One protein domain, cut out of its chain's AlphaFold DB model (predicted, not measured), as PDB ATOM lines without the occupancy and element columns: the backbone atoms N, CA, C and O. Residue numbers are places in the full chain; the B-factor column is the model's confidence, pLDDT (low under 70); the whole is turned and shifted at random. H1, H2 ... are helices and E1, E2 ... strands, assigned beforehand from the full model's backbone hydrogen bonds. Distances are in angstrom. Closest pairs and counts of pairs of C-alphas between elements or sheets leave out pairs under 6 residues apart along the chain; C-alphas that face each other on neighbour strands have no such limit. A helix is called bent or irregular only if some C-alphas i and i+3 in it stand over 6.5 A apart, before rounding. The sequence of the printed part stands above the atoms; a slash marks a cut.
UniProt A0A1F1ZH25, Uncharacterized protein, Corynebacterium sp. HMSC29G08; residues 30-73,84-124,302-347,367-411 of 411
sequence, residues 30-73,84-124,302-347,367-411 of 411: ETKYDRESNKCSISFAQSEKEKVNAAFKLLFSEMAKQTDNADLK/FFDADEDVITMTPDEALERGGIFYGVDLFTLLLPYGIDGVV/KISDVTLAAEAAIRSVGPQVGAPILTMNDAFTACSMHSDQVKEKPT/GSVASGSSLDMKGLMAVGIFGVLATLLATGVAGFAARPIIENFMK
ATOM      1  N   GLU A  30     -51.963 -43.155 -53.539       89.94
ATOM      2  CA  GLU A  30     -52.129 -44.043 -54.679       89.94
ATOM      3  C   GLU A  30     -51.148 -45.211 -54.573       89.94
ATOM      4  O   GLU A  30     -49.941 -44.999 -54.468       89.94
ATOM      5  N   THR A  31     -51.684 -46.430 -54.632       89.06
ATOM      6  CA  THR A  31     -50.926 -47.683 -54.635       89.06
ATOM      7  C   THR A  31     -51.170 -48.409 -55.955       89.06
ATOM      8  O   THR A  31     -52.315 -48.689 -56.326       89.06
ATOM      9  N   LYS A  32     -50.092 -48.705 -56.681       91.38
ATOM     10  CA  LYS A  32     -50.092 -49.521 -57.904       91.38
ATOM     11  C   LYS A  32     -49.373 -50.822 -57.633       91.38
ATOM     12  O   LYS A  32     -48.230 -50.765 -57.198       91.38
ATOM     13  N   TYR A  33     -50.004 -51.951 -57.912       89.19
ATOM     14  CA  TYR A  33     -49.365 -53.258 -57.856       89.19
ATOM     15  C   TYR A  33     -49.123 -53.789 -59.270       89.19
ATOM     16  O   TYR A  33     -50.061 -53.927 -60.060       89.19
ATOM     17  N   ASP A  34     -47.860 -54.086 -59.559       89.44
ATOM     18  CA  ASP A  34     -47.406 -54.753 -60.772       89.44
ATOM     19  C   ASP A  34     -47.149 -56.235 -60.471       89.44
ATOM     20  O   ASP A  34     -46.257 -56.594 -59.694       89.44
ATOM     21  N   ARG A  35     -47.944 -57.100 -61.110       86.12
ATOM     22  CA  ARG A  35     -47.848 -58.558 -60.965       86.12
ATOM     23  C   ARG A  35     -46.605 -59.149 -61.616       86.12
ATOM     24  O   ARG A  35     -46.145 -60.188 -61.155       86.12
ATOM     25  N   GLU A  36     -46.081 -58.538 -62.678       86.88
ATOM     26  CA  GLU A  36     -44.915 -59.068 -63.393       86.88
ATOM     27  C   GLU A  36     -43.647 -58.902 -62.558       86.88
ATOM     28  O   GLU A  36     -42.846 -59.830 -62.445       86.88
ATOM     29  N   SER A  37     -43.486 -57.736 -61.929       89.06
ATOM     30  CA  SER A  37     -42.343 -57.455 -61.057       89.06
ATOM     31  C   SER A  37     -42.572 -57.815 -59.584       89.06
ATOM     32  O   SER A  37     -41.625 -57.759 -58.800       89.06
ATOM     33  N   ASN A  38     -43.798 -58.202 -59.212       89.19
ATOM     34  CA  ASN A  38     -44.256 -58.418 -57.835       89.19
ATOM     35  C   ASN A  38     -43.923 -57.236 -56.905       89.19
ATOM     36  O   ASN A  38     -43.426 -57.411 -55.789       89.19
ATOM     37  N   LYS A  39     -44.169 -56.015 -57.385       91.75
ATOM     38  CA  LYS A  39     -43.863 -54.776 -56.663       91.75
ATOM     39  C   LYS A  39     -45.058 -53.845 -56.614       91.75
ATOM     40  O   LYS A  39     -45.828 -53.716 -57.561       91.75
ATOM     41  N   CYS A  40     -45.162 -53.148 -55.499       90.12
ATOM     42  CA  CYS A  40     -46.046 -52.028 -55.298       90.12
ATOM     43  C   CYS A  40     -45.277 -50.718 -55.438       90.12
ATOM     44  O   CYS A  40     -44.169 -50.593 -54.925       90.12
ATOM     45  N   SER A  41     -45.901 -49.732 -56.068       92.44
ATOM     46  CA  SER A  41     -45.509 -48.326 -56.026       92.44
ATOM     47  C   SER A  41     -46.552 -47.559 -55.221       92.44
ATOM     48  O   SER A  41     -47.708 -47.480 -55.641       92.44
ATOM     49  N   ILE A  42     -46.159 -47.025 -54.068       90.31
ATOM     50  CA  ILE A  42     -47.013 -46.248 -53.165       90.31
ATOM     51  C   ILE A  42     -46.583 -44.787 -53.254       90.31
ATOM     52  O   ILE A  42     -45.406 -44.470 -53.118       90.31
ATOM     53  N   SER A  43     -47.533 -43.893 -53.480       90.75
ATOM     54  CA  SER A  43     -47.291 -42.452 -53.563       90.75
ATOM     55  C   SER A  43     -48.304 -41.695 -52.718       90.75
ATOM     56  O   SER A  43     -49.464 -42.096 -52.605       90.75
ATOM     57  N   PHE A  44     -47.856 -40.592 -52.129       89.69
ATOM     58  CA  PHE A  44     -48.657 -39.718 -51.281       89.69
ATOM     59  C   PHE A  44     -48.659 -38.307 -51.854       89.69
ATOM     60  O   PHE A  44     -47.635 -37.827 -52.344       89.69
ATOM     61  N   ALA A  45     -49.789 -37.608 -51.750       89.50
ATOM     62  CA  ALA A  45     -49.808 -36.176 -52.016       89.50
ATOM     63  C   ALA A  45     -48.885 -35.443 -51.022       89.50
ATOM     64  O   ALA A  45     -48.830 -35.802 -49.846       89.50
ATOM     65  N   GLN A  46     -48.205 -34.380 -51.465       88.38
ATOM     66  CA  GLN A  46     -47.249 -33.639 -50.625       88.38
ATOM     67  C   GLN A  46     -47.867 -33.161 -49.303       88.38
ATOM     68  O   GLN A  46     -47.284 -33.328 -48.234       88.38
ATOM     69  N   SER A  47     -49.101 -32.655 -49.356       87.50
ATOM     70  CA  SER A  47     -49.841 -32.232 -48.165       87.50
ATOM     71  C   SER A  47     -50.136 -33.373 -47.189       87.50
ATOM     72  O   SER A  47     -50.339 -33.125 -46.006       87.50
ATOM     73  N   GLU A  48     -50.217 -34.615 -47.668       87.75
ATOM     74  CA  GLU A  48     -50.423 -35.789 -46.816       87.75
ATOM     75  C   GLU A  48     -49.108 -36.258 -46.195       87.75
ATOM     76  O   GLU A  48     -49.096 -36.553 -45.001       87.75
ATOM     77  N   LYS A  49     -47.990 -36.212 -46.936       88.62
ATOM     78  CA  LYS A  49     -46.652 -36.453 -46.368       88.62
ATOM     79  C   LYS A  49     -46.377 -35.521 -45.183       88.62
ATOM     80  O   LYS A  49     -45.996 -35.973 -44.108       88.62
ATOM     81  N   GLU A  50     -46.654 -34.227 -45.347       89.88
ATOM     82  CA  GLU A  50     -46.488 -33.220 -44.288       89.88
ATOM     83  C   GLU A  50     -47.362 -33.508 -43.060       89.88
ATOM     84  O   GLU A  50     -46.893 -33.404 -41.924       89.88
ATOM     85  N   LYS A  51     -48.623 -33.911 -43.266       89.75
ATOM     86  CA  LYS A  51     -49.536 -34.278 -42.172       89.75
ATOM     87  C   LYS A  51     -49.074 -35.525 -41.429       89.75
ATOM     88  O   LYS A  51     -49.177 -35.558 -40.206       89.75
ATOM     89  N   VAL A  52     -48.576 -36.534 -42.141       87.75
ATOM     90  CA  VAL A  52     -48.047 -37.765 -41.539       87.75
ATOM     91  C   VAL A  52     -46.781 -37.464 -40.738       87.75
ATOM     92  O   VAL A  52     -46.726 -37.809 -39.559       87.75
ATOM     93  N   ASN A  53     -45.824 -36.728 -41.311       90.06
ATOM     94  CA  ASN A  53     -44.612 -36.294 -40.607       90.06
ATOM     95  C   ASN A  53     -44.956 -35.503 -39.334       90.06
ATOM     96  O   ASN A  53     -44.420 -35.773 -38.259       90.06
ATOM     97  N   ALA A  54     -45.898 -34.558 -39.423       91.00
ATOM     98  CA  ALA A  54     -46.360 -33.797 -38.266       91.00
ATOM     99  C   ALA A  54     -47.059 -34.678 -37.213       91.00
ATOM    100  O   ALA A  54     -46.885 -34.446 -36.014       91.00
ATOM    101  N   ALA A  55     -47.825 -35.687 -37.638       89.38
ATOM    102  CA  ALA A  55     -48.509 -36.614 -36.743       89.38
ATOM    103  C   ALA A  55     -47.525 -37.491 -35.956       89.38
ATOM    104  O   ALA A  55     -47.649 -37.575 -34.735       89.38
ATOM    105  N   PHE A  56     -46.523 -38.085 -36.613       87.69
ATOM    106  CA  PHE A  56     -45.488 -38.873 -35.931       87.69
ATOM    107  C   PHE A  56     -44.627 -38.015 -35.012       87.69
ATOM    108  O   PHE A  56     -44.420 -38.378 -33.854       87.69
ATOM    109  N   LYS A  57     -44.225 -36.823 -35.468       91.56
ATOM    110  CA  LYS A  57     -43.532 -35.847 -34.623       91.56
ATOM    111  C   LYS A  57     -44.316 -35.529 -33.355       91.56
ATOM    112  O   LYS A  57     -43.747 -35.532 -32.263       91.56
ATOM    113  N   LEU A  58     -45.616 -35.256 -33.485       91.56
ATOM    114  CA  LEU A  58     -46.484 -34.960 -32.348       91.56
ATOM    115  C   LEU A  58     -46.633 -36.172 -31.420       91.56
ATOM    116  O   LEU A  58     -46.522 -36.010 -30.206       91.56
ATOM    117  N   LEU A  59     -46.847 -37.366 -31.979       87.19
ATOM    118  CA  LEU A  59     -46.988 -38.608 -31.220       87.19
ATOM    119  C   LEU A  59     -45.733 -38.896 -30.390       87.19
ATOM    120  O   LEU A  59     -45.833 -39.026 -29.173       87.19
ATOM    121  N   PHE A  60     -44.556 -38.931 -31.016       89.06
ATOM    122  CA  PHE A  60     -43.304 -39.228 -30.320       89.06
ATOM    123  C   PHE A  60     -42.910 -38.128 -29.329       89.06
ATOM    124  O   PHE A  60     -42.512 -38.439 -28.206       89.06
ATOM    125  N   SER A  61     -43.115 -36.850 -29.673       92.81
ATOM    126  CA  SER A  61     -42.900 -35.741 -28.729       92.81
ATOM    127  C   SER A  61     -43.783 -35.869 -27.493       92.81
ATOM    128  O   SER A  61     -43.366 -35.526 -26.388       92.81
ATOM    129  N   GLU A  62     -45.025 -36.322 -27.664       92.44
ATOM    130  CA  GLU A  62     -45.929 -36.520 -26.542       92.44
ATOM    131  C   GLU A  62     -45.531 -37.752 -25.728       92.44
ATOM    132  O   GLU A  62     -45.427 -37.640 -24.512       92.44
ATOM    133  N   MET A  63     -45.193 -38.877 -26.362       88.25
ATOM    134  CA  MET A  63     -44.663 -40.056 -25.663       88.25
ATOM    135  C   MET A  63     -43.433 -39.706 -24.817       88.25
ATOM    136  O   MET A  63     -43.340 -40.131 -23.668       88.25
ATOM    137  N   ALA A  64     -42.523 -38.877 -25.341       90.19
ATOM    138  CA  ALA A  64     -41.334 -38.432 -24.617       90.19
ATOM    139  C   ALA A  64     -41.686 -37.669 -23.329       90.19
ATOM    140  O   ALA A  64     -40.982 -37.787 -22.328       90.19
ATOM    141  N   LYS A  65     -42.787 -36.904 -23.314       93.81
ATOM    142  CA  LYS A  65     -43.273 -36.213 -22.105       93.81
ATOM    143  C   LYS A  65     -43.916 -37.158 -21.094       93.81
ATOM    144  O   LYS A  65     -43.949 -36.820 -19.916       93.81
ATOM    145  N   GLN A  66     -44.438 -38.296 -21.548       91.12
ATOM    146  CA  GLN A  66     -45.173 -39.263 -20.723       91.12
ATOM    147  C   GLN A  66     -44.270 -40.319 -20.069       91.12
ATOM    148  O   GLN A  66     -44.770 -41.213 -19.389       91.12
ATOM    149  N   THR A  67     -42.954 -40.236 -20.265       87.00
ATOM    150  CA  THR A  67     -41.981 -41.122 -19.622       87.00
ATOM    151  C   THR A  67     -40.996 -40.340 -18.758       87.00
ATOM    152  O   THR A  67     -40.541 -39.250 -19.119       87.00
ATOM    153  N   ASP A  68     -40.633 -40.921 -17.617       87.19
ATOM    154  CA  ASP A  68     -39.563 -40.424 -16.748       87.19
ATOM    155  C   ASP A  68     -38.223 -41.123 -17.012       87.19
ATOM    156  O   ASP A  68     -37.188 -40.661 -16.533       87.19
ATOM    157  N   ASN A  69     -38.210 -42.196 -17.814       85.25
ATOM    158  CA  ASN A  69     -36.975 -42.851 -18.229       85.25
ATOM    159  C   ASN A  69     -36.226 -41.943 -19.222       85.25
ATOM    160  O   ASN A  69     -36.756 -41.587 -20.276       85.25
ATOM    161  N   ALA A  70     -35.007 -41.539 -18.857       82.94
ATOM    162  CA  ALA A  70     -34.218 -40.575 -19.618       82.94
ATOM    163  C   ALA A  70     -33.826 -41.094 -21.012       82.94
ATOM    164  O   ALA A  70     -33.873 -40.327 -21.974       82.94
ATOM    165  N   ASP A  71     -33.521 -42.385 -21.126       76.50
ATOM    166  CA  ASP A  71     -33.095 -43.010 -22.379       76.50
ATOM    167  C   ASP A  71     -34.273 -43.145 -23.341       76.50
ATOM    168  O   ASP A  71     -34.207 -42.672 -24.474       76.50
ATOM    169  N   LEU A  72     -35.408 -43.657 -22.858       79.62
ATOM    170  CA  LEU A  72     -36.641 -43.719 -23.641       79.62
ATOM    171  C   LEU A  72     -37.109 -42.317 -24.063       79.62
ATOM    172  O   LEU A  72     -37.534 -42.113 -25.200       79.62
ATOM    173  N   LYS A  73     -37.005 -41.322 -23.173       87.31
ATOM    174  CA  LYS A  73     -37.305 -39.920 -23.496       87.31
ATOM    175  C   LYS A  73     -36.412 -39.409 -24.625       87.31
ATOM    176  O   LYS A  73     -36.912 -38.733 -25.523       87.31
ATOM    177  N   PHE A  84     -40.646 -38.853 -41.089       80.19
ATOM    178  CA  PHE A  84     -41.101 -40.197 -41.442       80.19
ATOM    179  C   PHE A  84     -41.013 -40.467 -42.954       80.19
ATOM    180  O   PHE A  84     -40.633 -41.554 -43.377       80.19
ATOM    181  N   PHE A  85     -41.387 -39.479 -43.769       82.94
ATOM    182  CA  PHE A  85     -41.126 -39.449 -45.205       82.94
ATOM    183  C   PHE A  85     -40.004 -38.464 -45.497       82.94
ATOM    184  O   PHE A  85     -40.115 -37.284 -45.129       82.94
ATOM    185  N   ASP A  86     -38.996 -38.928 -46.229       77.12
ATOM    186  CA  ASP A  86     -37.951 -38.075 -46.777       77.12
ATOM    187  C   ASP A  86     -38.542 -37.042 -47.744       77.12
ATOM    188  O   ASP A  86     -39.511 -37.296 -48.469       77.12
ATOM    189  N   ALA A  87     -37.937 -35.852 -47.774       66.38
ATOM    190  CA  ALA A  87     -38.392 -34.751 -48.626       66.38
ATOM    191  C   ALA A  87     -38.355 -35.101 -50.125       66.38
ATOM    192  O   ALA A  87     -39.161 -34.570 -50.887       66.38
ATOM    193  N   ASP A  88     -37.464 -36.018 -50.514       71.88
ATOM    194  CA  ASP A  88     -37.206 -36.401 -51.904       71.88
ATOM    195  C   ASP A  88     -37.864 -37.740 -52.304       71.88
ATOM    196  O   ASP A  88     -37.766 -38.165 -53.457       71.88
ATOM    197  N   GLU A  89     -38.544 -38.434 -51.379       76.06
ATOM    198  CA  GLU A  89     -39.146 -39.743 -51.662       76.06
ATOM    199  C   GLU A  89     -40.577 -39.598 -52.196       76.06
ATOM    200  O   GLU A  89     -41.558 -39.564 -51.452       76.06
ATOM    201  N   ASP A  90     -40.726 -39.481 -53.515       81.19
ATOM    202  CA  ASP A  90     -42.034 -39.331 -54.176       81.19
ATOM    203  C   ASP A  90     -42.804 -40.637 -54.368       81.19
ATOM    204  O   ASP A  90     -44.041 -40.641 -54.341       81.19
ATOM    205  N   VAL A  91     -42.084 -41.742 -54.550       87.50
ATOM    206  CA  VAL A  91     -42.671 -43.063 -54.769       87.50
ATOM    207  C   VAL A  91     -41.892 -44.100 -53.985       87.50
ATOM    208  O   VAL A  91     -40.708 -44.326 -54.222       87.50
ATOM    209  N   ILE A  92     -42.606 -44.795 -53.116       88.88
ATOM    210  CA  ILE A  92     -42.087 -45.896 -52.326       88.88
ATOM    211  C   ILE A  92     -42.309 -47.180 -53.114       88.88
ATOM    212  O   ILE A  92     -43.446 -47.512 -53.457       88.88
ATOM    213  N   THR A  93     -41.234 -47.914 -53.392       89.44
ATOM    214  CA  THR A  93     -41.306 -49.193 -54.109       89.44
ATOM    215  C   THR A  93     -40.957 -50.353 -53.188       89.44
ATOM    216  O   THR A  93     -39.858 -50.385 -52.641       89.44
ATOM    217  N   MET A  94     -41.864 -51.319 -53.044       88.75
ATOM    218  CA  MET A  94     -41.665 -52.501 -52.194       88.75
ATOM    219  C   MET A  94     -42.507 -53.689 -52.657       88.75
ATOM    220  O   MET A  94     -43.472 -53.513 -53.395       88.75
ATOM    221  N   THR A  95     -42.172 -54.899 -52.231       88.88
ATOM    222  CA  THR A  95     -43.002 -56.094 -52.454       88.88
ATOM    223  C   THR A  95     -44.217 -56.122 -51.510       88.88
ATOM    224  O   THR A  95     -44.208 -55.455 -50.473       88.88
ATOM    225  N   PRO A  96     -45.268 -56.906 -51.815       85.56
ATOM    226  CA  PRO A  96     -46.385 -57.107 -50.890       85.56
ATOM    227  C   PRO A  96     -45.973 -57.670 -49.524       85.56
ATOM    228  O   PRO A  96     -46.531 -57.259 -48.508       85.56
ATOM    229  N   ASP A  97     -44.983 -58.568 -49.486       79.94
ATOM    230  CA  ASP A  97     -44.433 -59.099 -48.234       79.94
ATOM    231  C   ASP A  97     -43.694 -58.012 -47.448       79.94
ATOM    232  O   ASP A  97     -43.926 -57.852 -46.254       79.94
ATOM    233  N   GLU A  98     -42.882 -57.185 -48.114       79.94
ATOM    234  CA  GLU A  98     -42.235 -56.034 -47.470       79.94
ATOM    235  C   GLU A  98     -43.259 -55.014 -46.954       79.94
ATOM    236  O   GLU A  98     -43.071 -54.461 -45.876       79.94
ATOM    237  N   ALA A  99     -44.366 -54.786 -47.665       79.19
ATOM    238  CA  ALA A  99     -45.449 -53.926 -47.185       79.19
ATOM    239  C   ALA A  99     -46.195 -54.519 -45.986       79.19
ATOM    240  O   ALA A  99     -46.712 -53.773 -45.157       79.19
ATOM    241  N   LEU A 100     -46.267 -55.847 -45.894       73.31
ATOM    242  CA  LEU A 100     -46.853 -56.543 -44.753       73.31
ATOM    243  C   LEU A 100     -45.924 -56.508 -43.532       73.31
ATOM    244  O   LEU A 100     -46.391 -56.291 -42.418       73.31
ATOM    245  N   GLU A 101     -44.623 -56.724 -43.740       66.44
ATOM    246  CA  GLU A 101     -43.626 -56.823 -42.670       66.44
ATOM    247  C   GLU A 101     -43.100 -55.462 -42.197       66.44
ATOM    248  O   GLU A 101     -42.864 -55.270 -41.006       66.44
ATOM    249  N   ARG A 102     -42.869 -54.533 -43.128       66.50
ATOM    250  CA  ARG A 102     -42.201 -53.237 -42.905       66.50
ATOM    251  C   ARG A 102     -43.092 -52.041 -43.233       66.50
ATOM    252  O   ARG A 102     -42.710 -50.908 -42.953       66.50
ATOM    253  N   GLY A 103     -44.239 -52.272 -43.867       62.91
ATOM    254  CA  GLY A 103     -45.213 -51.233 -44.177       62.91
ATOM    255  C   GLY A 103     -46.145 -50.914 -43.006       62.91
ATOM    256  O   GLY A 103     -46.038 -51.443 -41.900       62.91
ATOM    257  N   GLY A 104     -47.091 -50.016 -43.260       69.19
ATOM    258  CA  GLY A 104     -48.111 -49.619 -42.297       69.19
ATOM    259  C   GLY A 104     -47.612 -48.545 -41.337       69.19
ATOM    260  O   GLY A 104     -46.856 -47.656 -41.712       69.19
ATOM    261  N   ILE A 105     -48.054 -48.622 -40.089       66.06
ATOM    262  CA  ILE A 105     -47.789 -47.633 -39.030       66.06
ATOM    263  C   ILE A 105     -46.308 -47.491 -38.611       66.06
ATOM    264  O   ILE A 105     -46.000 -46.543 -37.896       66.06
ATOM    265  N   PHE A 106     -45.411 -48.388 -39.047       63.22
ATOM    266  CA  PHE A 106     -43.964 -48.346 -38.743       63.22
ATOM    267  C   PHE A 106     -43.062 -48.155 -39.952       63.22
ATOM    268  O   PHE A 106     -41.843 -48.159 -39.794       63.22
ATOM    269  N   TYR A 107     -43.628 -48.008 -41.150       68.00
ATOM    270  CA  TYR A 107     -42.817 -47.666 -42.313       68.00
ATOM    271  C   TYR A 107     -41.968 -46.420 -42.004       68.00
ATOM    272  O   TYR A 107     -42.442 -45.581 -41.276       68.00
ATOM    273  N   GLY A 108     -40.711 -46.291 -42.424       59.62
ATOM    274  CA  GLY A 108     -39.916 -45.074 -42.145       59.62
ATOM    275  C   GLY A 108     -39.610 -44.743 -40.666       59.62
ATOM    276  O   GLY A 108     -38.788 -43.872 -40.407       59.62
ATOM    277  N   VAL A 109     -40.188 -45.437 -39.677       64.94
ATOM    278  CA  VAL A 109     -39.762 -45.319 -38.278       64.94
ATOM    279  C   VAL A 109     -38.460 -46.088 -38.141       64.94
ATOM    280  O   VAL A 109     -38.449 -47.320 -38.233       64.94
ATOM    281  N   ASP A 110     -37.362 -45.379 -37.888       63.62
ATOM    282  CA  ASP A 110     -36.103 -46.020 -37.535       63.62
ATOM    283  C   ASP A 110     -36.217 -46.635 -36.133       63.62
ATOM    284  O   ASP A 110     -35.860 -46.040 -35.113       63.62
ATOM    285  N   LEU A 111     -36.746 -47.860 -36.092       60.53
ATOM    286  CA  LEU A 111     -36.834 -48.654 -34.876       60.53
ATOM    287  C   LEU A 111     -35.445 -48.839 -34.260       60.53
ATOM    288  O   LEU A 111     -35.346 -48.884 -33.048       60.53
ATOM    289  N   PHE A 112     -34.362 -48.884 -35.037       53.88
ATOM    290  CA  PHE A 112     -33.022 -49.020 -34.470       53.88
ATOM    291  C   PHE A 112     -32.622 -47.773 -33.674       53.88
ATOM    292  O   PHE A 112     -32.185 -47.896 -32.531       53.88
ATOM    293  N   THR A 113     -32.854 -46.578 -34.219       57.94
ATOM    294  CA  THR A 113     -32.634 -45.306 -33.507       57.94
ATOM    295  C   THR A 113     -33.606 -45.118 -32.338       57.94
ATOM    296  O   THR A 113     -33.230 -44.579 -31.296       57.94
ATOM    297  N   LEU A 114     -34.843 -45.609 -32.460       60.88
ATOM    298  CA  LEU A 114     -35.819 -45.616 -31.367       60.88
ATOM    299  C   LEU A 114     -35.378 -46.533 -30.211       60.88
ATOM    300  O   LEU A 114     -35.650 -46.249 -29.049       60.88
ATOM    301  N   LEU A 115     -34.706 -47.635 -30.525       55.72
ATOM    302  CA  LEU A 115     -34.271 -48.641 -29.556       55.72
ATOM    303  C   LEU A 115     -32.923 -48.303 -28.930       55.72
ATOM    304  O   LEU A 115     -32.684 -48.622 -27.769       55.72
ATOM    305  N   LEU A 116     -32.056 -47.645 -29.694       59.00
ATOM    306  CA  LEU A 116     -30.692 -47.316 -29.313       59.00
ATOM    307  C   LEU A 116     -30.481 -45.806 -29.516       59.00
ATOM    308  O   LEU A 116     -29.828 -45.396 -30.478       59.00
ATOM    309  N   PRO A 117     -31.020 -44.956 -28.620       51.91
ATOM    310  CA  PRO A 117     -31.043 -43.499 -28.798       51.91
ATOM    311  C   PRO A 117     -29.660 -42.860 -28.904       51.91
ATOM    312  O   PRO A 117     -29.501 -41.786 -29.480       51.91
ATOM    313  N   TYR A 118     -28.664 -43.526 -28.331       54.16
ATOM    314  CA  TYR A 118     -27.262 -43.125 -28.333       54.16
ATOM    315  C   TYR A 118     -26.443 -43.876 -29.398       54.16
ATOM    316  O   TYR A 118     -25.211 -43.866 -29.361       54.16
ATOM    317  N   GLY A 119     -27.111 -44.588 -30.310       51.62
ATOM    318  CA  GLY A 119     -26.489 -45.579 -31.177       51.62
ATOM    319  C   GLY A 119     -25.902 -46.753 -30.390       51.62
ATOM    320  O   GLY A 119     -26.067 -46.874 -29.175       51.62
ATOM    321  N   ILE A 120     -25.177 -47.622 -31.096       49.97
ATOM    322  CA  ILE A 120     -24.497 -48.781 -30.496       49.97
ATOM    323  C   ILE A 120     -23.559 -48.332 -29.363       49.97
ATOM    324  O   ILE A 120     -23.468 -49.009 -28.346       49.97
ATOM    325  N   ASP A 121     -22.939 -47.157 -29.489       46.00
ATOM    326  CA  ASP A 121     -21.977 -46.646 -28.514       46.00
ATOM    327  C   ASP A 121     -22.587 -46.405 -27.125       46.00
ATOM    328  O   ASP A 121     -21.949 -46.721 -26.119       46.00
ATOM    329  N   GLY A 122     -23.826 -45.907 -27.036       52.19
ATOM    330  CA  GLY A 122     -24.480 -45.764 -25.733       52.19
ATOM    331  C   GLY A 122     -25.176 -47.026 -25.236       52.19
ATOM    332  O   GLY A 122     -25.398 -47.129 -24.039       52.19
ATOM    333  N   VAL A 123     -25.425 -48.032 -26.085       51.12
ATOM    334  CA  VAL A 123     -25.805 -49.381 -25.614       51.12
ATOM    335  C   VAL A 123     -24.671 -49.980 -24.792       51.12
ATOM    336  O   VAL A 123     -24.904 -50.489 -23.703       51.12
ATOM    337  N   VAL A 124     -23.425 -49.849 -25.254       51.19
ATOM    338  CA  VAL A 124     -22.250 -50.328 -24.506       51.19
ATOM    339  C   VAL A 124     -22.164 -49.692 -23.119       51.19
ATOM    340  O   VAL A 124     -21.890 -50.381 -22.135       51.19
ATOM    341  N   LYS A 302     -37.876 -50.731 -19.726       75.12
ATOM    342  CA  LYS A 302     -38.846 -51.818 -19.840       75.12
ATOM    343  C   LYS A 302     -39.760 -51.563 -21.027       75.12
ATOM    344  O   LYS A 302     -40.216 -50.444 -21.247       75.12
ATOM    345  N   ILE A 303     -40.137 -52.627 -21.732       69.19
ATOM    346  CA  ILE A 303     -41.152 -52.554 -22.796       69.19
ATOM    347  C   ILE A 303     -42.467 -51.967 -22.248       69.19
ATOM    348  O   ILE A 303     -43.140 -51.204 -22.935       69.19
ATOM    349  N   SER A 304     -42.798 -52.247 -20.979       74.94
ATOM    350  CA  SER A 304     -43.952 -51.646 -20.299       74.94
ATOM    351  C   SER A 304     -43.915 -50.119 -20.277       74.94
ATOM    352  O   SER A 304     -44.969 -49.498 -20.370       74.94
ATOM    353  N   ASP A 305     -42.732 -49.513 -20.184       78.19
ATOM    354  CA  ASP A 305     -42.576 -48.058 -20.118       78.19
ATOM    355  C   ASP A 305     -42.896 -47.427 -21.480       78.19
ATOM    356  O   ASP A 305     -43.552 -46.389 -21.544       78.19
ATOM    357  N   VAL A 306     -42.530 -48.109 -22.573       76.19
ATOM    358  CA  VAL A 306     -42.917 -47.731 -23.942       76.19
ATOM    359  C   VAL A 306     -44.427 -47.819 -24.111       76.19
ATOM    360  O   VAL A 306     -45.041 -46.873 -24.599       76.19
ATOM    361  N   THR A 307     -45.039 -48.927 -23.687       73.81
ATOM    362  CA  THR A 307     -46.490 -49.129 -23.808       73.81
ATOM    363  C   THR A 307     -47.267 -48.087 -23.008       73.81
ATOM    364  O   THR A 307     -48.236 -47.529 -23.518       73.81
ATOM    365  N   LEU A 308     -46.832 -47.780 -21.781       81.50
ATOM    366  CA  LEU A 308     -47.460 -46.762 -20.936       81.50
ATOM    367  C   LEU A 308     -47.315 -45.359 -21.536       81.50
ATOM    368  O   LEU A 308     -48.298 -44.618 -21.595       81.50
ATOM    369  N   ALA A 309     -46.122 -45.008 -22.028       82.12
ATOM    370  CA  ALA A 309     -45.881 -43.731 -22.692       82.12
ATOM    371  C   ALA A 309     -46.710 -43.596 -23.980       82.12
ATOM    372  O   ALA A 309     -47.319 -42.551 -24.211       82.12
ATOM    373  N   ALA A 310     -46.788 -44.663 -24.785       79.50
ATOM    374  CA  ALA A 310     -47.628 -44.739 -25.978       79.50
ATOM    375  C   ALA A 310     -49.101 -44.533 -25.623       79.50
ATOM    376  O   ALA A 310     -49.759 -43.668 -26.193       79.50
ATOM    377  N   GLU A 311     -49.625 -45.290 -24.658       81.38
ATOM    378  CA  GLU A 311     -51.028 -45.219 -24.260       81.38
ATOM    379  C   GLU A 311     -51.400 -43.825 -23.737       81.38
ATOM    380  O   GLU A 311     -52.432 -43.266 -24.123       81.38
ATOM    381  N   ALA A 312     -50.547 -43.232 -22.900       83.88
ATOM    382  CA  ALA A 312     -50.742 -41.882 -22.387       83.88
ATOM    383  C   ALA A 312     -50.689 -40.829 -23.506       83.88
ATOM    384  O   ALA A 312     -51.559 -39.957 -23.572       83.88
ATOM    385  N   ALA A 313     -49.732 -40.943 -24.430       84.00
ATOM    386  CA  ALA A 313     -49.614 -40.039 -25.567       84.00
ATOM    387  C   ALA A 313     -50.814 -40.145 -26.505       84.00
ATOM    388  O   ALA A 313     -51.391 -39.133 -26.882       84.00
ATOM    389  N   ILE A 314     -51.262 -41.357 -26.819       80.69
ATOM    390  CA  ILE A 314     -52.443 -41.595 -27.650       80.69
ATOM    391  C   ILE A 314     -53.694 -40.991 -27.006       80.69
ATOM    392  O   ILE A 314     -54.496 -40.363 -27.692       80.69
ATOM    393  N   ARG A 315     -53.872 -41.119 -25.687       83.31
ATOM    394  CA  ARG A 315     -54.989 -40.460 -24.984       83.31
ATOM    395  C   ARG A 315     -54.901 -38.931 -25.047       83.31
ATOM    396  O   ARG A 315     -55.936 -38.275 -24.985       83.31
ATOM    397  N   SER A 316     -53.696 -38.377 -25.156       86.50
ATOM    398  CA  SER A 316     -53.440 -36.935 -25.224       86.50
ATOM    399  C   SER A 316     -53.632 -36.375 -26.642       86.50
ATOM    400  O   SER A 316     -54.383 -35.416 -26.830       86.50
ATOM    401  N   VAL A 317     -53.006 -36.997 -27.651       86.75
ATOM    402  CA  VAL A 317     -52.921 -36.481 -29.034       86.75
ATOM    403  C   VAL A 317     -53.589 -37.363 -30.099       86.75
ATOM    404  O   VAL A 317     -53.519 -37.068 -31.293       86.75
ATOM    405  N   GLY A 318     -54.253 -38.449 -29.698       82.12
ATOM    406  CA  GLY A 318     -54.902 -39.427 -30.581       82.12
ATOM    407  C   GLY A 318     -55.787 -38.817 -31.675       82.12
ATOM    408  O   GLY A 318     -55.631 -39.194 -32.839       82.12
ATOM    409  N   PRO A 319     -56.664 -37.841 -31.366       81.81
ATOM    410  CA  PRO A 319     -57.504 -37.198 -32.374       81.81
ATOM    411  C   PRO A 319     -56.713 -36.440 -33.451       81.81
ATOM    412  O   PRO A 319     -57.154 -36.384 -34.597       81.81
ATOM    413  N   GLN A 320     -55.555 -35.862 -33.109       82.75
ATOM    414  CA  GLN A 320     -54.714 -35.121 -34.055       82.75
ATOM    415  C   GLN A 320     -53.848 -36.046 -34.919       82.75
ATOM    416  O   GLN A 320     -53.589 -35.725 -36.077       82.75
ATOM    417  N   VAL A 321     -53.401 -37.181 -34.373       83.94
ATOM    418  CA  VAL A 321     -52.453 -38.082 -35.056       83.94
ATOM    419  C   VAL A 321     -53.129 -39.256 -35.766       83.94
ATOM    420  O   VAL A 321     -52.557 -39.829 -36.689       83.94
ATOM    421  N   GLY A 322     -54.357 -39.607 -35.377       81.62
ATOM    422  CA  GLY A 322     -55.031 -40.807 -35.868       81.62
ATOM    423  C   GLY A 322     -55.350 -40.770 -37.358       81.62
ATOM    424  O   GLY A 322     -55.024 -41.713 -38.068       81.62
ATOM    425  N   ALA A 323     -55.951 -39.689 -37.859       82.44
ATOM    426  CA  ALA A 323     -56.357 -39.633 -39.266       82.44
ATOM    427  C   ALA A 323     -55.166 -39.715 -40.244       82.44
ATOM    428  O   ALA A 323     -55.238 -40.526 -41.171       82.44
ATOM    429  N   PRO A 324     -54.059 -38.965 -40.049       85.50
ATOM    430  CA  PRO A 324     -52.880 -39.088 -40.908       85.50
ATOM    431  C   PRO A 324     -52.252 -40.489 -40.868       85.50
ATOM    432  O   PRO A 324     -52.019 -41.082 -41.920       85.50
ATOM    433  N   ILE A 325     -52.056 -41.061 -39.671       83.62
ATOM    434  CA  ILE A 325     -51.432 -42.384 -39.502       83.62
ATOM    435  C   ILE A 325     -52.293 -43.493 -40.130       83.62
ATOM    436  O   ILE A 325     -51.770 -44.385 -40.796       83.62
ATOM    437  N   LEU A 326     -53.619 -43.426 -39.979       80.06
ATOM    438  CA  LEU A 326     -54.545 -44.381 -40.600       80.06
ATOM    439  C   LEU A 326     -54.566 -44.266 -42.124       80.06
ATOM    440  O   LEU A 326     -54.532 -45.281 -42.815       80.06
ATOM    441  N   THR A 327     -54.591 -43.035 -42.642       82.62
ATOM    442  CA  THR A 327     -54.565 -42.762 -44.089       82.62
ATOM    443  C   THR A 327     -53.335 -43.389 -44.732       82.62
ATOM    444  O   THR A 327     -53.425 -44.027 -45.777       82.62
ATOM    445  N   MET A 328     -52.192 -43.246 -44.070       86.12
ATOM    446  CA  MET A 328     -50.952 -43.879 -44.474       86.12
ATOM    447  C   MET A 328     -51.021 -45.407 -44.393       86.12
ATOM    448  O   MET A 328     -50.661 -46.091 -45.350       86.12
ATOM    449  N   ASN A 329     -51.508 -45.953 -43.277       83.25
ATOM    450  CA  ASN A 329     -51.617 -47.397 -43.089       83.25
ATOM    451  C   ASN A 329     -52.497 -48.067 -44.158       83.25
ATOM    452  O   ASN A 329     -52.183 -49.167 -44.614       83.25
ATOM    453  N   ASP A 330     -53.567 -47.404 -44.596       82.69
ATOM    454  CA  ASP A 330     -54.421 -47.891 -45.683       82.69
ATOM    455  C   ASP A 330     -53.661 -47.995 -47.021       82.69
ATOM    456  O   ASP A 330     -53.867 -48.960 -47.759       82.69
ATOM    457  N   ALA A 331     -52.731 -47.077 -47.309       85.44
ATOM    458  CA  ALA A 331     -51.917 -47.118 -48.527       85.44
ATOM    459  C   ALA A 331     -50.975 -48.336 -48.565       85.44
ATOM    460  O   ALA A 331     -50.867 -49.011 -49.593       85.44
ATOM    461  N   PHE A 332     -50.344 -48.663 -47.431       86.44
ATOM    462  CA  PHE A 332     -49.519 -49.870 -47.288       86.44
ATOM    463  C   PHE A 332     -50.361 -51.145 -47.274       86.44
ATOM    464  O   PHE A 332     -49.990 -52.134 -47.903       86.44
ATOM    465  N   THR A 333     -51.533 -51.111 -46.634       83.50
ATOM    466  CA  THR A 333     -52.477 -52.238 -46.628       83.50
ATOM    467  C   THR A 333     -52.951 -52.576 -48.043       83.50
ATOM    468  O   THR A 333     -53.093 -53.750 -48.392       83.50
ATOM    469  N   ALA A 334     -53.146 -51.560 -48.892       83.94
ATOM    470  CA  ALA A 334     -53.461 -51.735 -50.309       83.94
ATOM    471  C   ALA A 334     -52.372 -52.491 -51.086       83.94
ATOM    472  O   ALA A 334     -52.691 -53.150 -52.070       83.94
ATOM    473  N   CYS A 335     -51.118 -52.443 -50.635       85.06
ATOM    474  CA  CYS A 335     -50.047 -53.266 -51.187       85.06
ATOM    475  C   CYS A 335     -50.010 -54.663 -50.550       85.06
ATOM    476  O   CYS A 335     -50.004 -55.668 -51.261       85.06
ATOM    477  N   SER A 336     -50.031 -54.746 -49.216       83.25
ATOM    478  CA  SER A 336     -49.816 -56.006 -48.493       83.25
ATOM    479  C   SER A 336     -50.894 -57.058 -48.748       83.25
ATOM    480  O   SER A 336     -50.622 -58.251 -48.678       83.25
ATOM    481  N   MET A 337     -52.104 -56.650 -49.139       81.44
ATOM    482  CA  MET A 337     -53.185 -57.562 -49.539       81.44
ATOM    483  C   MET A 337     -52.871 -58.452 -50.755       81.44
ATOM    484  O   MET A 337     -53.662 -59.347 -51.056       81.44
ATOM    485  N   HIS A 338     -51.772 -58.185 -51.466       81.19
ATOM    486  CA  HIS A 338     -51.258 -59.013 -52.556       81.19
ATOM    487  C   HIS A 338     -50.211 -60.043 -52.094       81.19
ATOM    488  O   HIS A 338     -49.708 -60.794 -52.921       81.19
ATOM    489  N   SER A 339     -49.879 -60.090 -50.800       77.62
ATOM    490  CA  SER A 339     -48.993 -61.105 -50.224       77.62
ATOM    491  C   SER A 339     -49.725 -62.441 -50.070       77.62
ATOM    492  O   SER A 339     -50.841 -62.498 -49.549       77.62
ATOM    493  N   ASP A 340     -49.045 -63.532 -50.428       75.69
ATOM    494  CA  ASP A 340     -49.522 -64.906 -50.224       75.69
ATOM    495  C   ASP A 340     -49.667 -65.273 -48.732       75.69
ATOM    496  O   ASP A 340     -50.314 -66.264 -48.378       75.69
ATOM    497  N   GLN A 341     -49.089 -64.468 -47.833       67.56
ATOM    498  CA  GLN A 341     -49.186 -64.644 -46.384       67.56
ATOM    499  C   GLN A 341     -50.516 -64.127 -45.814       67.56
ATOM    500  O   GLN A 341     -50.927 -64.533 -44.721       67.56
ATOM    501  N   VAL A 342     -51.231 -63.268 -46.548       65.19
ATOM    502  CA  VAL A 342     -52.510 -62.696 -46.111       65.19
ATOM    503  C   VAL A 342     -53.641 -63.688 -46.390       65.19
ATOM    504  O   VAL A 342     -54.287 -63.672 -47.434       65.19
ATOM    505  N   LYS A 343     -53.899 -64.575 -45.421       53.88
ATOM    506  CA  LYS A 343     -54.983 -65.579 -45.496       53.88
ATOM    507  C   LYS A 343     -56.380 -64.991 -45.263       53.88
ATOM    508  O   LYS A 343     -57.359 -65.532 -45.767       53.88
ATOM    509  N   GLU A 344     -56.471 -63.877 -44.536       54.16
ATOM    510  CA  GLU A 344     -57.709 -63.137 -44.275       54.16
ATOM    511  C   GLU A 344     -57.471 -61.634 -44.455       54.16
ATOM    512  O   GLU A 344     -56.418 -61.113 -44.095       54.16
ATOM    513  N   LYS A 345     -58.448 -60.918 -45.030       51.56
ATOM    514  CA  LYS A 345     -58.336 -59.465 -45.225       51.56
ATOM    515  C   LYS A 345     -58.284 -58.759 -43.862       51.56
ATOM    516  O   LYS A 345     -59.156 -59.037 -43.036       51.56
ATOM    517  N   PRO A 346     -57.359 -57.808 -43.645       47.38
ATOM    518  CA  PRO A 346     -57.287 -57.070 -42.389       47.38
ATOM    519  C   PRO A 346     -58.593 -56.310 -42.126       47.38
ATOM    520  O   PRO A 346     -59.057 -55.506 -42.942       47.38
ATOM    521  N   THR A 347     -59.214 -56.592 -40.984       39.66
ATOM    522  CA  THR A 347     -60.429 -55.933 -40.502       39.66
ATOM    523  C   THR A 347     -60.088 -54.528 -40.006       39.66
ATOM    524  O   THR A 347     -59.242 -54.353 -39.139       39.66
ATOM    525  N   GLY A 367     -56.860 -43.910 -52.435       76.50
ATOM    526  CA  GLY A 367     -57.581 -43.631 -51.201       76.50
ATOM    527  C   GLY A 367     -57.792 -42.148 -50.957       76.50
ATOM    528  O   GLY A 367     -57.154 -41.280 -51.554       76.50
ATOM    529  N   SER A 368     -58.733 -41.863 -50.065       78.12
ATOM    530  CA  SER A 368     -58.937 -40.529 -49.495       78.12
ATOM    531  C   SER A 368     -58.470 -40.529 -48.041       78.12
ATOM    532  O   SER A 368     -58.222 -41.590 -47.470       78.12
ATOM    533  N   VAL A 369     -58.363 -39.344 -47.443       72.38
ATOM    534  CA  VAL A 369     -58.015 -39.207 -46.021       72.38
ATOM    535  C   VAL A 369     -59.026 -39.965 -45.152       72.38
ATOM    536  O   VAL A 369     -60.240 -39.810 -45.326       72.38
ATOM    537  N   ALA A 370     -58.534 -40.762 -44.205       65.81
ATOM    538  CA  ALA A 370     -59.360 -41.449 -43.222       65.81
ATOM    539  C   ALA A 370     -60.170 -40.424 -42.407       65.81
ATOM    540  O   ALA A 370     -59.649 -39.402 -41.958       65.81
ATOM    541  N   SER A 371     -61.465 -40.680 -42.198       57.22
ATOM    542  CA  SER A 371     -62.320 -39.767 -41.427       57.22
ATOM    543  C   SER A 371     -61.981 -39.832 -39.934       57.22
ATOM    544  O   SER A 371     -62.491 -40.679 -39.210       57.22
ATOM    545  N   GLY A 372     -61.130 -38.917 -39.462       49.03
ATOM    546  CA  GLY A 372     -60.780 -38.803 -38.039       49.03
ATOM    547  C   GLY A 372     -61.872 -38.190 -37.160       49.03
ATOM    548  O   GLY A 372     -61.862 -38.367 -35.947       49.03
ATOM    549  N   SER A 373     -62.833 -37.470 -37.747       43.47
ATOM    550  CA  SER A 373     -63.747 -36.588 -37.005       43.47
ATOM    551  C   SER A 373     -64.985 -37.263 -36.396       43.47
ATOM    552  O   SER A 373     -65.764 -36.579 -35.739       43.47
ATOM    553  N   SER A 374     -65.194 -38.572 -36.585       45.75
ATOM    554  CA  SER A 374     -66.374 -39.288 -36.056       45.75
ATOM    555  C   SER A 374     -66.054 -40.467 -35.134       45.75
ATOM    556  O   SER A 374     -66.971 -41.161 -34.697       45.75
ATOM    557  N   LEU A 375     -64.780 -40.718 -34.837       47.69
ATOM    558  CA  LEU A 375     -64.382 -41.759 -33.895       47.69
ATOM    559  C   LEU A 375     -64.178 -41.109 -32.527       47.69
ATOM    560  O   LEU A 375     -63.161 -40.468 -32.281       47.69
ATOM    561  N   ASP A 376     -65.161 -41.262 -31.634       51.25
ATOM    562  CA  ASP A 376     -64.958 -41.017 -30.201       51.25
ATOM    563  C   ASP A 376     -63.677 -41.751 -29.760       51.25
ATOM    564  O   ASP A 376     -63.418 -42.862 -30.227       51.25
ATOM    565  N   MET A 377     -62.866 -41.166 -28.874       48.34
ATOM    566  CA  MET A 377     -61.603 -41.755 -28.397       48.34
ATOM    567  C   MET A 377     -61.821 -43.186 -27.872       48.34
ATOM    568  O   MET A 377     -60.962 -44.055 -28.019       48.34
ATOM    569  N   LYS A 378     -63.014 -43.459 -27.323       52.16
ATOM    570  CA  LYS A 378     -63.455 -44.807 -26.945       52.16
ATOM    571  C   LYS A 378     -63.680 -45.728 -28.141       52.16
ATOM    572  O   LYS A 378     -63.312 -46.886 -28.050       52.16
ATOM    573  N   GLY A 379     -64.241 -45.242 -29.245       44.09
ATOM    574  CA  GLY A 379     -64.360 -45.981 -30.505       44.09
ATOM    575  C   GLY A 379     -63.002 -46.236 -31.161       44.09
ATOM    576  O   GLY A 379     -62.747 -47.334 -31.628       44.09
ATOM    577  N   LEU A 380     -62.089 -45.268 -31.115       46.28
ATOM    578  CA  LEU A 380     -60.736 -45.375 -31.663       46.28
ATOM    579  C   LEU A 380     -59.853 -46.375 -30.879       46.28
ATOM    580  O   LEU A 380     -59.115 -47.161 -31.472       46.28
ATOM    581  N   MET A 381     -59.981 -46.388 -29.546       45.41
ATOM    582  CA  MET A 381     -59.386 -47.403 -28.663       45.41
ATOM    583  C   MET A 381     -60.086 -48.769 -28.793       45.41
ATOM    584  O   MET A 381     -59.415 -49.797 -28.804       45.41
ATOM    585  N   ALA A 382     -61.419 -48.800 -28.928       36.75
ATOM    586  CA  ALA A 382     -62.200 -50.036 -29.063       36.75
ATOM    587  C   ALA A 382     -62.036 -50.725 -30.425       36.75
ATOM    588  O   ALA A 382     -62.153 -51.945 -30.499       36.75
ATOM    589  N   VAL A 383     -61.718 -49.981 -31.489       40.84
ATOM    590  CA  VAL A 383     -61.365 -50.539 -32.810       40.84
ATOM    591  C   VAL A 383     -59.952 -51.152 -32.796       40.84
ATOM    592  O   VAL A 383     -59.493 -51.703 -33.787       40.84
ATOM    593  N   GLY A 384     -59.253 -51.132 -31.656       48.28
ATOM    594  CA  GLY A 384     -58.029 -51.899 -31.450       48.28
ATOM    595  C   GLY A 384     -56.799 -51.310 -32.126       48.28
ATOM    596  O   GLY A 384     -55.705 -51.710 -31.775       48.28
ATOM    597  N   ILE A 385     -56.922 -50.320 -33.013       48.19
ATOM    598  CA  ILE A 385     -55.791 -49.821 -33.811       48.19
ATOM    599  C   ILE A 385     -54.725 -49.160 -32.940       48.19
ATOM    600  O   ILE A 385     -53.545 -49.374 -33.173       48.19
ATOM    601  N   PHE A 386     -55.112 -48.425 -31.896       50.53
ATOM    602  CA  PHE A 386     -54.149 -47.818 -30.973       50.53
ATOM    603  C   PHE A 386     -53.586 -48.787 -29.938       50.53
ATOM    604  O   PHE A 386     -52.420 -48.677 -29.575       50.53
ATOM    605  N   GLY A 387     -54.383 -49.773 -29.515       51.88
ATOM    606  CA  GLY A 387     -53.879 -50.901 -28.733       51.88
ATOM    607  C   GLY A 387     -52.890 -51.738 -29.545       51.88
ATOM    608  O   GLY A 387     -51.860 -52.136 -29.024       51.88
ATOM    609  N   VAL A 388     -53.155 -51.921 -30.839       52.09
ATOM    610  CA  VAL A 388     -52.285 -52.569 -31.824       52.09
ATOM    611  C   VAL A 388     -51.067 -51.699 -32.122       52.09
ATOM    612  O   VAL A 388     -49.990 -52.252 -32.211       52.09
ATOM    613  N   LEU A 389     -51.176 -50.369 -32.168       53.94
ATOM    614  CA  LEU A 389     -50.041 -49.442 -32.292       53.94
ATOM    615  C   LEU A 389     -49.130 -49.512 -31.069       53.94
ATOM    616  O   LEU A 389     -47.927 -49.622 -31.225       53.94
ATOM    617  N   ALA A 390     -49.687 -49.484 -29.856       55.59
ATOM    618  CA  ALA A 390     -48.916 -49.602 -28.621       55.59
ATOM    619  C   ALA A 390     -48.318 -51.009 -28.461       55.59
ATOM    620  O   ALA A 390     -47.160 -51.149 -28.076       55.59
ATOM    621  N   THR A 391     -49.078 -52.049 -28.814       54.88
ATOM    622  CA  THR A 391     -48.608 -53.440 -28.796       54.88
ATOM    623  C   THR A 391     -47.569 -53.679 -29.875       54.88
ATOM    624  O   THR A 391     -46.589 -54.328 -29.578       54.88
ATOM    625  N   LEU A 392     -47.721 -53.146 -31.086       55.78
ATOM    626  CA  LEU A 392     -46.728 -53.258 -32.154       55.78
ATOM    627  C   LEU A 392     -45.545 -52.319 -31.954       55.78
ATOM    628  O   LEU A 392     -44.459 -52.645 -32.402       55.78
ATOM    629  N   LEU A 393     -45.696 -51.189 -31.263       59.34
ATOM    630  CA  LEU A 393     -44.544 -50.452 -30.761       59.34
ATOM    631  C   LEU A 393     -43.801 -51.380 -29.809       59.34
ATOM    632  O   LEU A 393     -42.644 -51.647 -30.052       59.34
ATOM    633  N   ALA A 394     -44.463 -51.993 -28.830       55.44
ATOM    634  CA  ALA A 394     -43.835 -52.925 -27.894       55.44
ATOM    635  C   ALA A 394     -43.248 -54.207 -28.536       55.44
ATOM    636  O   ALA A 394     -42.146 -54.627 -28.184       55.44
ATOM    637  N   THR A 395     -43.957 -54.843 -29.473       53.28
ATOM    638  CA  THR A 395     -43.575 -56.118 -30.103       53.28
ATOM    639  C   THR A 395     -42.767 -55.929 -31.374       53.28
ATOM    640  O   THR A 395     -41.961 -56.791 -31.686       53.28
ATOM    641  N   GLY A 396     -42.926 -54.819 -32.088       52.44
ATOM    642  CA  GLY A 396     -42.067 -54.402 -33.195       52.44
ATOM    643  C   GLY A 396     -40.698 -53.980 -32.679       52.44
ATOM    644  O   GLY A 396     -39.698 -54.450 -33.199       52.44
ATOM    645  N   VAL A 397     -40.636 -53.230 -31.575       51.75
ATOM    646  CA  VAL A 397     -39.401 -52.970 -30.811       51.75
ATOM    647  C   VAL A 397     -38.677 -54.281 -30.472       51.75
ATOM    648  O   VAL A 397     -37.499 -54.432 -30.782       51.75
ATOM    649  N   ALA A 398     -39.380 -55.255 -29.886       48.16
ATOM    650  CA  ALA A 398     -38.774 -56.527 -29.491       48.16
ATOM    651  C   ALA A 398     -38.462 -57.453 -30.680       48.16
ATOM    652  O   ALA A 398     -37.413 -58.082 -30.723       48.16
ATOM    653  N   GLY A 399     -39.359 -57.531 -31.659       43.91
ATOM    654  CA  GLY A 399     -39.277 -58.430 -32.803       43.91
ATOM    655  C   GLY A 399     -38.287 -57.956 -33.861       43.91
ATOM    656  O   GLY A 399     -37.482 -58.756 -34.317       43.91
ATOM    657  N   PHE A 400     -38.277 -56.671 -34.231       51.28
ATOM    658  CA  PHE A 400     -37.374 -56.155 -35.268       51.28
ATOM    659  C   PHE A 400     -35.932 -55.980 -34.790       51.28
ATOM    660  O   PHE A 400     -35.029 -56.264 -35.571       51.28
ATOM    661  N   ALA A 401     -35.678 -55.557 -33.543       47.00
ATOM    662  CA  ALA A 401     -34.298 -55.522 -33.045       47.00
ATOM    663  C   ALA A 401     -33.747 -56.916 -32.779       47.00
ATOM    664  O   ALA A 401     -32.573 -57.168 -33.044       47.00
ATOM    665  N   ALA A 402     -34.578 -57.830 -32.278       44.31
ATOM    666  CA  ALA A 402     -34.088 -59.153 -31.962       44.31
ATOM    667  C   ALA A 402     -33.999 -60.048 -33.204       44.31
ATOM    668  O   ALA A 402     -33.128 -60.896 -33.230       44.31
ATOM    669  N   ARG A 403     -34.796 -59.873 -34.269       46.09
ATOM    670  CA  ARG A 403     -34.799 -60.797 -35.426       46.09
ATOM    671  C   ARG A 403     -33.451 -60.912 -36.168       46.09
ATOM    672  O   ARG A 403     -33.000 -62.043 -36.310       46.09
ATOM    673  N   PRO A 404     -32.740 -59.834 -36.561       45.28
ATOM    674  CA  PRO A 404     -31.423 -59.953 -37.202       45.28
ATOM    675  C   PRO A 404     -30.353 -60.545 -36.274       45.28
ATOM    676  O   PRO A 404     -29.409 -61.185 -36.732       45.28
ATOM    677  N   ILE A 405     -30.496 -60.320 -34.965       44.16
ATOM    678  CA  ILE A 405     -29.597 -60.824 -33.924       44.16
ATOM    679  C   ILE A 405     -29.882 -62.324 -33.705       44.16
ATOM    680  O   ILE A 405     -29.013 -63.165 -33.903       44.16
ATOM    681  N   ILE A 406     -31.128 -62.688 -33.414       43.62
ATOM    682  CA  ILE A 406     -31.617 -64.057 -33.215       43.62
ATOM    683  C   ILE A 406     -31.344 -64.944 -34.434       43.62
ATOM    684  O   ILE A 406     -30.823 -66.044 -34.274       43.62
ATOM    685  N   GLU A 407     -31.692 -64.500 -35.646       44.78
ATOM    686  CA  GLU A 407     -31.588 -65.334 -36.851       44.78
ATOM    687  C   GLU A 407     -30.133 -65.652 -37.239       44.78
ATOM    688  O   GLU A 407     -29.907 -66.670 -37.895       44.78
ATOM    689  N   ASN A 408     -29.159 -64.839 -36.809       45.03
ATOM    690  CA  ASN A 408     -27.729 -65.079 -37.042       45.03
ATOM    691  C   ASN A 408     -27.000 -65.743 -35.870       45.03
ATOM    692  O   ASN A 408     -26.009 -66.419 -36.112       45.03
ATOM    693  N   PHE A 409     -27.440 -65.537 -34.624       42.47
ATOM    694  CA  PHE A 409     -26.776 -66.106 -33.442       42.47
ATOM    695  C   PHE A 409     -27.379 -67.438 -32.971       42.47
ATOM    696  O   PHE A 409     -26.740 -68.155 -32.200       42.47
ATOM    697  N   MET A 410     -28.604 -67.777 -33.393       37.91
ATOM    698  CA  MET A 410     -29.248 -69.067 -33.087       37.91
ATOM    699  C   MET A 410     -29.187 -70.092 -34.234       37.91
ATOM    700  O   MET A 410     -29.671 -71.213 -34.064       37.91
ATOM    701  N   LYS A 411     -28.609 -69.730 -35.383       41.78
ATOM    702  CA  LYS A 411     -28.188 -70.668 -36.437       41.78
ATOM    703  C   LYS A 411     -26.698 -70.923 -36.318       41.78
ATOM    704  O   LYS A 411     -26.308 -72.088 -36.555       41.78
TER     705      LYS A 411
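AT A GLANCE: This is residues 30 to 73, 84 to 124, 302 to 347 and 367 to 411 of the 411 residues of an uncharacterized protein of Corynebacterium sp. HMSC29G08 (UniProt A0A1F1ZH25). A long bent helix, H6, runs through the middle: its arm H6b covers one face of a small three-stranded sheet, and its arm H6a lies between H1, which crosses both arms, and H8, which runs beside H6a. H4 packs on H8, and residues 402 to 411, of which 402 to 409 belong to H8, stick out. The 176 printed residues, with the order E1 E2 H1 H2 E3 H3 H4 H5 H6 H7 H8, are mostly helix: eight named helices and three named strands, antiparallel in the order E1 E2 E3. The whole is compact, with a radius of gyration of the C-alphas of 16.7 A, and spans 49 by 48 by 34 A.

HOW THE PARTS SIT: Inner strand E2, residues 39 to 44, has antiparallel neighbours E1, residues 30 to 34, and E3, residues 92 to 94. E1 and E2 form a hairpin, N 32 and O 41 within hydrogen-bond range at 2.9 A; between E2 and E3, N 42 and O 92 are at 2.8 A. H6, residues 303 to 336, assigned as one helix by its hydrogen bonds, is bent: C-alphas 316 and 319 are 8.2 A apart, and arms H6a, residues 303 to 316, and H6b, residues 319 to 336, stand at a steep tilt of 62 degrees. H6b and H3, residues 96 to 101, are on the same face of the sheet, two layers; their closest C-alphas, Ser 336 and Pro 96, touch at 4.3 A. H6b runs along the strands, at 13 degrees to E2 on the local plane. H1, residues 46 to 65, touches H6b's residues 320 to 328 alone, closest C-alphas Ala 55 and Val 321 at 4.5 A, at a steep tilt of 60 degrees. With its residues 59 to 65 alone H1 touches H6a, closest C-alphas Met 63 and Ala 309 at 4.9 A. H8, residues 385 to 409, touches H6a with its residues 386 to 394 alone, closest C-alphas Ala 390 and Thr 307 at 5.4 A, at a shallow tilt of 29 degrees, opposite ways. H4, residues 111 to 115, touches H8's residues 396 to 401 alone, closest C-alphas Leu 111 and Val 397 at 6.5 A. H2, residues 70 to 73, touches H1 only at the corner; H5, residues 119 to 124, is close but not clearly touching H4, as H7, residues 377 to 382, is to H8. Every O i to N i+4 pair is within hydrogen-bond range in H1, H3, H4, H5, H6a and H7, 11 of 14 in H6b and 18 of 21 in H8; H2 is too short for one.

IN THESE COORDINATES: E1 begins at C-alpha 30 (-52.129, -44.043, -54.679), and H8, 33.3 A long, ends at C-alpha 409 (-26.776, -66.106, -33.442). H1 measures 28.9 A, H6b 25.9 A and H6a 20.0 A.

THE WHOLE: The printed part has three cuts, and the C-alphas on the two sides of each are 18.3 A apart from Lys 73 to residue 84, 17.3 A apart from Val 124 to residue 302, and 16.6 A apart from residue 347 to residue 367. Of the links printed whole, H3 to H4 is short and the others are tight. Mean pLDDT of the printed part is 71.1; residues 101 to 124 and 370 to 411 are among those under 70.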